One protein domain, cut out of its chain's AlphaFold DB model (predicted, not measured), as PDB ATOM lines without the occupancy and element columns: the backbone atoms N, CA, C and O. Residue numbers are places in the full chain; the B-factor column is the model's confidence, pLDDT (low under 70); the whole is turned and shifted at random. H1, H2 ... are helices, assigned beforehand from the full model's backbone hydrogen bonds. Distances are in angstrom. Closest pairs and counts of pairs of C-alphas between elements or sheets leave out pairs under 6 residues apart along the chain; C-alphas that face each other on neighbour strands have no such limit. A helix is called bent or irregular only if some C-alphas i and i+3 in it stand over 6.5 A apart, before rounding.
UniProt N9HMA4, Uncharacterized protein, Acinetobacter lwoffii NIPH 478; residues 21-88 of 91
ATOM      1  N   SER A  21     101.185 124.117 142.052       69.06
ATOM      2  CA  SER A  21     102.365 123.623 141.345       69.06
ATOM      3  C   SER A  21     102.805 122.238 141.823       69.06
ATOM      4  O   SER A  21     102.473 121.792 142.922       69.06
ATOM      5  N   GLY A  22     103.634 121.565 141.019       68.56
ATOM      6  CA  GLY A  22     104.242 120.287 141.408       68.56
ATOM      7  C   GLY A  22     105.141 120.384 142.650       68.56
ATOM      8  O   GLY A  22     105.228 119.427 143.412       68.56
ATOM      9  N   SER A  23     105.767 121.543 142.896       71.69
ATOM     10  CA  SER A  23     106.586 121.779 144.097       71.69
ATOM     11  C   SER A  23     105.727 121.840 145.359       71.69
ATOM     12  O   SER A  23     106.039 121.189 146.356       71.69
ATOM     13  N   GLU A  24     104.605 122.555 145.300       69.00
ATOM     14  CA  GLU A  24     103.643 122.604 146.402       69.00
ATOM     15  C   GLU A  24     102.984 121.249 146.644       69.00
ATOM     16  O   GLU A  24     102.831 120.840 147.795       69.00
ATOM     17  N   LEU A  25     102.673 120.515 145.572       71.06
ATOM     18  CA  LEU A  25     102.136 119.163 145.665       71.06
ATOM     19  C   LEU A  25     103.119 118.216 146.366       71.06
ATOM     20  O   LEU A  25     102.736 117.490 147.281       71.06
ATOM     21  N   ALA A  26     104.398 118.259 145.980       71.69
ATOM     22  CA  ALA A  26     105.451 117.455 146.593       71.69
ATOM     23  C   ALA A  26     105.689 117.837 148.064       71.69
ATOM     24  O   ALA A  26     105.907 116.960 148.906       71.69
ATOM     25  N   LYS A  27     105.601 119.133 148.394       76.50
ATOM     26  CA  LYS A  27     105.695 119.633 149.771       76.50
ATOM     27  C   LYS A  27     104.525 119.141 150.621       76.50
ATOM     28  O   LYS A  27     104.751 118.629 151.714       76.50
ATOM     29  N   ALA A  28     103.297 119.255 150.119       74.00
ATOM     30  CA  ALA A  28     102.104 118.768 150.802       74.00
ATOM     31  C   ALA A  28     102.172 117.248 151.010       74.00
ATOM     32  O   ALA A  28     101.993 116.776 152.127       74.00
ATOM     33  N   PHE A  29     102.558 116.493 149.978       77.06
ATOM     34  CA  PHE A  29     102.775 115.051 150.082       77.06
ATOM     35  C   PHE A  29     103.810 114.688 151.155       77.06
ATOM     36  O   PHE A  29     103.548 113.839 152.007       77.06
ATOM     37  N   SER A  30     104.973 115.344 151.142       80.62
ATOM     38  CA  SER A  30     106.055 115.069 152.096       80.62
ATOM     39  C   SER A  30     105.632 115.385 153.533       80.62
ATOM     40  O   SER A  30     105.881 114.604 154.447       80.62
ATOM     41  N   ASN A  31     104.930 116.500 153.735       78.75
ATOM     42  CA  ASN A  31     104.466 116.898 155.058       78.75
ATOM     43  C   ASN A  31     103.343 116.008 155.594       78.75
ATOM     44  O   ASN A  31     103.293 115.769 156.798       78.75
ATOM     45  N   THR A  32     102.456 115.527 154.726       76.56
ATOM     46  CA  THR A  32     101.328 114.690 155.137       76.56
ATOM     47  C   THR A  32     101.750 113.241 155.318       76.56
ATOM     48  O   THR A  32     101.522 112.691 156.379       76.56
ATOM     49  N   TYR A  33     102.391 112.614 154.337       79.19
ATOM     50  CA  TYR A  33     102.614 111.166 154.381       79.19
ATOM     51  C   TYR A  33     103.995 110.795 154.907       79.19
ATOM     52  O   TYR A  33     104.120 109.930 155.770       79.19
ATOM     53  N   PHE A  34     105.043 111.450 154.403       84.38
ATOM     54  CA  PHE A  34     106.413 111.093 154.767       84.38
ATOM     55  C   PHE A  34     106.731 111.473 156.216       84.38
ATOM     56  O   PHE A  34     107.205 110.626 156.970       84.38
ATOM     57  N   ASN A  35     106.415 112.704 156.630       85.44
ATOM     58  CA  ASN A  35     106.675 113.147 158.000       85.44
ATOM     59  C   ASN A  35     105.813 112.405 159.027       85.44
ATOM     60  O   ASN A  35     106.321 112.068 160.092       85.44
ATOM     61  N   GLN A  36     104.540 112.118 158.729       82.75
ATOM     62  CA  GLN A  36     103.697 111.330 159.640       82.75
ATOM     63  C   GLN A  36     104.256 109.919 159.825       82.75
ATOM     64  O   GLN A  36     104.477 109.511 160.960       82.75
ATOM     65  N   ALA A  37     104.587 109.220 158.734       83.25
ATOM     66  CA  ALA A  37     105.194 107.896 158.819       83.25
ATOM     67  C   ALA A  37     106.532 107.922 159.579       83.25
ATOM     68  O   ALA A  37     106.766 107.079 160.441       83.25
ATOM     69  N   ALA A  38     107.399 108.902 159.305       87.06
ATOM     70  CA  ALA A  38     108.678 109.034 159.998       87.06
ATOM     71  C   ALA A  38     108.498 109.281 161.505       87.06
ATOM     72  O   ALA A  38     109.198 108.661 162.301       87.06
ATOM     73  N   ASN A  39     107.543 110.130 161.896       87.62
ATOM     74  CA  ASN A  39     107.259 110.428 163.299       87.62
ATOM     75  C   ASN A  39     106.661 109.220 164.034       87.62
ATOM     76  O   ASN A  39     107.124 108.888 165.118       87.62
ATOM     77  N   GLU A  40     105.706 108.506 163.432       87.31
ATOM     78  CA  GLU A  40     105.125 107.303 164.048       87.31
ATOM     79  C   GLU A  40     106.151 106.179 164.237       87.31
ATOM     80  O   GLU A  40     106.105 105.430 165.218       87.31
ATOM     81  N   ILE A  41     107.097 106.051 163.302       87.00
ATOM     82  CA  ILE A  41     108.222 105.128 163.448       87.00
ATOM     83  C   ILE A  41     109.171 105.636 164.538       87.00
ATOM     84  O   ILE A  41     109.634 104.830 165.340       87.00
ATOM     85  N   ALA A  42     109.445 106.942 164.605       90.19
ATOM     86  CA  ALA A  42     110.342 107.530 165.602       90.19
ATOM     87  C   ALA A  42     109.820 107.351 167.036       90.19
ATOM     88  O   ALA A  42     110.617 107.060 167.928       90.19
ATOM     89  N   ASP A  43     108.499 107.413 167.234       88.75
ATOM     90  CA  ASP A  43     107.838 107.126 168.514       88.75
ATOM     91  C   ASP A  43     108.086 105.682 169.002       88.75
ATOM     92  O   ASP A  43     107.993 105.396 170.198       88.75
ATOM     93  N   GLN A  44     108.430 104.760 168.093       87.31
ATOM     94  CA  GLN A  44     108.774 103.364 168.400       87.31
ATOM     95  C   GLN A  44     110.289 103.115 168.411       87.31
ATOM     96  O   GLN A  44     110.798 102.369 169.251       87.31
ATOM     97  N   SER A  45     111.017 103.688 167.451       89.56
ATOM     98  CA  SER A  45     112.461 103.559 167.290       89.56
ATOM     99  C   SER A  45     113.020 104.637 166.359       89.56
ATOM    100  O   SER A  45     112.837 104.602 165.142       89.56
ATOM    101  N   GLU A  46     113.818 105.538 166.925       88.50
ATOM    102  CA  GLU A  46     114.538 106.575 166.174       88.50
ATOM    103  C   GLU A  46     115.476 105.985 165.103       88.50
ATOM    104  O   GLU A  46     115.572 106.507 163.994       88.50
ATOM    105  N   ILE A  47     116.125 104.850 165.390       88.56
ATOM    106  CA  ILE A  47     117.017 104.169 164.435       88.56
ATOM    107  C   ILE A  47     116.234 103.682 163.211       88.56
ATOM    108  O   ILE A  47     116.674 103.874 162.078       88.56
ATOM    109  N   GLU A  48     115.068 103.070 163.420       83.25
ATOM    110  CA  GLU A  48     114.229 102.613 162.308       83.25
ATOM    111  C   GLU A  48     113.632 103.795 161.533       83.25
ATOM    112  O   GLU A  48     113.503 103.716 160.311       83.25
ATOM    113  N   ALA A  49     113.350 104.923 162.194       85.12
ATOM    114  CA  ALA A  49     112.908 106.142 161.520       85.12
ATOM    115  C   ALA A  49     114.003 106.691 160.596       85.12
ATOM    116  O   ALA A  49     113.739 106.998 159.432       85.12
ATOM    117  N   LEU A  50     115.255 106.724 161.063       85.69
ATOM    118  CA  LEU A  50     116.405 107.112 160.242       85.69
ATOM    119  C   LEU A  50     116.607 106.162 159.054       85.69
ATOM    120  O   LEU A  50     116.850 106.621 157.935       85.69
ATOM    121  N   HIS A  51     116.466 104.849 159.260       85.31
ATOM    122  CA  HIS A  51     116.527 103.871 158.169       85.31
ATOM    123  C   HIS A  51     115.395 104.064 157.153       85.31
ATOM    124  O   HIS A  51     115.644 104.023 155.945       85.31
ATOM    125  N   PHE A  52     114.170 104.307 157.619       84.38
ATOM    126  CA  PHE A  52     113.019 104.597 156.768       84.38
ATOM    127  C   PHE A  52     113.259 105.849 155.916       84.38
ATOM    128  O   PHE A  52     113.166 105.787 154.688       84.38
ATOM    129  N   MET A  53     113.654 106.960 156.545       86.75
ATOM    130  CA  MET A  53     113.956 108.214 155.852       86.75
ATOM    131  C   MET A  53     115.072 108.031 154.814       86.75
ATOM    132  O   MET A  53     114.941 108.483 153.674       86.75
ATOM    133  N   GLY A  54     116.141 107.315 155.176       80.75
ATOM    134  CA  GLY A  54     117.239 106.988 154.266       80.75
ATOM    135  C   GLY A  54     116.803 106.124 153.078       80.75
ATOM    136  O   GLY A  54     117.219 106.381 151.950       80.75
ATOM    137  N   SER A  55     115.925 105.141 153.300       76.06
ATOM    138  CA  SER A  55     115.380 104.276 152.244       76.06
ATOM    139  C   SER A  55     114.510 105.048 151.248       76.06
ATOM    140  O   SER A  55     114.651 104.858 150.038       76.06
ATOM    141  N   VAL A  56     113.652 105.952 151.735       80.62
ATOM    142  CA  VAL A  56     112.809 106.808 150.883       80.62
ATOM    143  C   VAL A  56     113.669 107.763 150.056       80.62
ATOM    144  O   VAL A  56     113.480 107.857 148.843       80.62
ATOM    145  N   ALA A  57     114.661 108.414 150.674       81.44
ATOM    146  CA  ALA A  57     115.605 109.274 149.961       81.44
ATOM    147  C   ALA A  57     116.404 108.489 148.906       81.44
ATOM    148  O   ALA A  57     116.528 108.931 147.764       81.44
ATOM    149  N   GLY A  58     116.885 107.292 149.257       74.06
ATOM    150  CA  GLY A  58     117.574 106.392 148.332       74.06
ATOM    151  C   GLY A  58     116.700 105.986 147.144       74.06
ATOM    152  O   GLY A  58     117.155 106.046 146.006       74.06
ATOM    153  N   HIS A  59     115.428 105.645 147.374       73.50
ATOM    154  CA  HIS A  59     114.485 105.321 146.301       73.50
ATOM    155  C   HIS A  59     114.177 106.519 145.403       73.50
ATOM    156  O   HIS A  59     114.122 106.351 144.186       73.50
ATOM    157  N   ALA A  60     114.013 107.718 145.969       72.31
ATOM    158  CA  ALA A  60     113.812 108.936 145.190       72.31
ATOM    159  C   ALA A  60     115.017 109.218 144.279       72.31
ATOM    160  O   ALA A  60     114.842 109.466 143.087       72.31
ATOM    161  N   LEU A  61     116.240 109.079 144.802       73.06
ATOM    162  CA  LEU A  61     117.467 109.194 144.012       73.06
ATOM    163  C   LEU A  61     117.527 108.117 142.922       73.06
ATOM    164  O   LEU A  61     117.723 108.445 141.755       73.06
ATOM    165  N   CYS A  62     117.291 106.847 143.258       70.56
ATOM    166  CA  CYS A  62     117.242 105.761 142.276       70.56
ATOM    167  C   CYS A  62     116.223 106.037 141.164       70.56
ATOM    168  O   CYS A  62     116.541 105.821 140.000       70.56
ATOM    169  N   GLN A  63     115.036 106.555 141.496       68.44
ATOM    170  CA  GLN A  63     114.031 106.962 140.514       68.44
ATOM    171  C   GLN A  63     114.559 108.081 139.611       68.44
ATOM    172  O   GLN A  63     114.520 107.933 138.390       68.44
ATOM    173  N   MET A  64     115.141 109.140 140.181       63.69
ATOM    174  CA  MET A  64     115.760 110.225 139.411       63.69
ATOM    175  C   MET A  64     116.848 109.708 138.454       63.69
ATOM    176  O   MET A  64     116.848 110.066 137.281       63.69
ATOM    177  N   PHE A  65     117.739 108.820 138.902       63.44
ATOM    178  CA  PHE A  65     118.823 108.289 138.060       63.44
ATOM    179  C   PHE A  65     118.362 107.207 137.077       63.44
ATOM    180  O   PHE A  65     118.922 107.091 135.988       63.44
ATOM    181  N   SER A  66     117.299 106.465 137.399       64.62
ATOM    182  CA  SER A  66     116.662 105.520 136.472       64.62
ATOM    183  C   SER A  66     115.974 106.213 135.289       64.62
ATOM    184  O   SER A  66     115.735 105.574 134.268       64.62
ATOM    185  N   GLN A  67     115.752 107.532 135.371       60.81
ATOM    186  CA  GLN A  67     115.335 108.378 134.247       60.81
ATOM    187  C   GLN A  67     116.495 108.768 133.303       60.81
ATOM    188  O   GLN A  67     116.349 109.687 132.502       60.81
ATOM    189  N   ASN A  68     117.624 108.041 133.328       60.09
ATOM    190  CA  ASN A  68     118.776 108.220 132.430       60.09
ATOM    191  C   ASN A  68     119.576 109.521 132.652       60.09
ATOM    192  O   ASN A  68     120.155 110.076 131.716       60.09
ATOM    193  N   ILE A  69     119.666 109.994 133.898       59.09
ATOM    194  CA  ILE A  69     120.631 111.045 134.243       59.09
ATOM    195  C   ILE A  69     122.040 110.461 134.087       59.09
ATOM    196  O   ILE A  69     122.360 109.411 134.650       59.09
ATOM    197  N   ASN A  70     122.888 111.125 133.304       60.31
ATOM    198  CA  ASN A  70     124.251 110.672 133.067       60.31
ATOM    199  C   ASN A  70     125.010 110.629 134.402       60.31
ATOM    200  O   ASN A  70     125.063 111.626 135.115       60.31
ATOM    201  N   ILE A  71     125.641 109.502 134.742       57.81
ATOM    202  CA  ILE A  71     126.356 109.343 136.022       57.81
ATOM    203  C   ILE A  71     127.476 110.379 136.220       57.81
ATOM    204  O   ILE A  71     127.837 110.689 137.348       57.81
ATOM    205  N   LYS A  72     127.994 110.972 135.135       66.25
ATOM    206  CA  LYS A  72     128.950 112.092 135.189       66.25
ATOM    207  C   LYS A  72     128.347 113.379 135.760       66.25
ATOM    208  O   LYS A  72     129.083 114.265 136.175       66.25
ATOM    209  N   GLU A  73     127.026 113.486 135.768       64.69
ATOM    210  CA  GLU A  73     126.265 114.626 136.277       64.69
ATOM    211  C   GLU A  73     125.754 114.373 137.703       64.69
ATOM    212  O   GLU A  73     125.227 115.291 138.324       64.69
ATOM    213  N   LEU A  74     125.960 113.168 138.256       62.06
ATOM    214  CA  LEU A  74     125.505 112.757 139.590       62.06
ATOM    215  C   LEU A  74     125.997 113.706 140.688       62.06
ATOM    216  O   LEU A  74     125.190 114.194 141.473       62.06
ATOM    217  N   ASP A  75     127.291 114.025 140.710       66.56
ATOM    218  CA  ASP A  75     127.854 114.945 141.706       66.56
ATOM    219  C   ASP A  75     127.274 116.360 141.574       66.56
ATOM    220  O   ASP A  75     127.031 117.029 142.577       66.56
ATOM    221  N   SER A  76     126.983 116.802 140.345       68.31
ATOM    222  CA  SER A  76     126.344 118.097 140.077       68.31
ATOM    223  C   SER A  76     124.890 118.110 140.551       68.31
ATOM    224  O   SER A  76     124.467 119.050 141.220       68.31
ATOM    225  N   VAL A  77     124.136 117.042 140.283       67.50
ATOM    226  CA  VAL A  77     122.749 116.880 140.735       67.50
ATOM    227  C   VAL A  77     122.682 116.808 142.261       67.50
ATOM    228  O   VAL A  77     121.886 117.517 142.872       67.50
ATOM    229  N   LEU A  78     123.558 116.030 142.904       67.50
ATOM    230  CA  LEU A  78     123.640 115.952 144.364       67.50
ATOM    231  C   LEU A  78     124.053 117.292 144.985       67.50
ATOM    232  O   LEU A  78     123.492 117.689 146.007       67.50
ATOM    233  N   ALA A  79     124.985 118.022 144.366       68.50
ATOM    234  CA  ALA A  79     125.370 119.359 144.809       68.50
ATOM    235  C   ALA A  79     124.221 120.370 144.676       68.50
ATOM    236  O   ALA A  79     124.011 121.175 145.584       68.50
ATOM    237  N   GLN A  80     123.439 120.305 143.595       62.31
ATOM    238  CA  GLN A  80     122.266 121.157 143.392       62.31
ATOM    239  C   GLN A  80     121.155 120.848 144.396       62.31
ATOM    240  O   GLN A  80     120.631 121.774 145.013       62.31
ATOM    241  N   ILE A  81     120.847 119.568 144.635       62.66
ATOM    242  CA  ILE A  81     119.879 119.145 145.660       62.66
ATOM    243  C   ILE A  81     120.338 119.626 147.040       62.66
ATOM    244  O   ILE A  81     119.561 120.229 147.775       62.66
ATOM    245  N   ARG A  82     121.619 119.429 147.378       61.50
ATOM    246  CA  ARG A  82     122.199 119.904 148.640       61.50
ATOM    247  C   ARG A  82     122.074 121.421 148.787       61.50
ATOM    248  O   ARG A  82     121.667 121.892 149.845       61.50
ATOM    249  N   SER A  83     122.398 122.176 147.739       60.72
ATOM    250  CA  SER A  83     122.282 123.638 147.730       60.72
ATOM    251  C   SER A  83     120.832 124.089 147.899       60.72
ATOM    252  O   SER A  83     120.565 124.973 148.706       60.72
ATOM    253  N   TYR A  84     119.895 123.460 147.187       57.09
ATOM    254  CA  TYR A  84     118.466 123.763 147.265       57.09
ATOM    255  C   TYR A  84     117.899 123.500 148.667       57.09
ATOM    256  O   TYR A  84     117.202 124.346 149.219       57.09
ATOM    257  N   VAL A  85     118.254 122.366 149.281       53.22
ATOM    258  CA  VAL A  85     117.822 122.016 150.644       53.22
ATOM    259  C   VAL A  85     118.382 122.993 151.682       53.22
ATOM    260  O   VAL A  85     117.642 123.443 152.550       53.22
ATOM    261  N   ILE A  86     119.663 123.367 151.586       53.78
ATOM    262  CA  ILE A  86     120.290 124.313 152.526       53.78
ATOM    263  C   ILE A  86     119.691 125.719 152.380       53.78
ATOM    264  O   ILE A  86     119.411 126.374 153.381       53.78
ATOM    265  N   GLN A  87     119.470 126.182 151.149       48.47
ATOM    266  CA  GLN A  87     118.895 127.504 150.893       48.47
ATOM    267  C   GLN A  87     117.409 127.571 151.276       48.47
ATOM    268  O   GLN A  87     116.964 128.583 151.813       48.47
ATOM    269  N   GLY A  88     116.660 126.484 151.078       43.00
ATOM    270  CA  GLY A  88     115.251 126.381 151.463       43.00
ATOM    271  C   GLY A  88     115.001 126.266 152.972       43.00
ATOM    272  O   GLY A  88     113.892 126.551 153.406       43.00
TER     273      GLY A  88
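AT A GLANCE: This is residues 21 to 88 of the 91 residues of an uncharacterized protein of Acinetobacter lwoffii NIPH 478 (UniProt N9HMA4). Three helices run end to end as an open triangle: H1 and H2 make a narrow V, a helical hairpin, and H3 turns back from the far end of H2 as a third arm. The free ends, residues 21 to 33 and 79 to 88, stick out. The printed part has 68 residues, is all helix in the order H1, H2, H3, and is loose, with a radius of gyration of the C-alphas of 13.9 A and spans of 40 by 28 by 22 A.

IN THESE COORDINATES: Find C-alpha 22 at (104.242, 120.287, 141.408); from there H1, residues 22 to 42, runs 28.0 A. H2, residues 46 to 66, runs 29.8 A. H3, residues 71 to 88, runs 25.5 A to C-alpha 88 at (115.251, 126.381, 151.463); it is irregular, with C-alphas 72 and 75 7.2 A apart.

HOW THE PARTS SIT: Look at Ala 42 and Ala 49, whose C-alphas, 5.0 A apart, are the closest where H1 touches H2, with residues 38 to 42 and 48 to 53 alone. They run opposite ways at a shallow tilt of 32 degrees. H2 and H3 are close but not clearly touching, the closest C-alphas being those of Phe 65 and Ile 71, 7.9 A; they run opposite ways at a steep tilt of 51 degrees. H1 and H3 are apart. In H2 every O i to N i+4 pair is within hydrogen-bond range; in H1 15 of 17 are, in H3 12 of 14.

THE WHOLE: The C-alphas of Gln 44 and Lys 72, the two farthest apart, are 39.8 A apart. The printed part has no cut, and both links are tight. Find pLDDT under 70 at residues 21 to 22, 24 and 63 to 88 of this model.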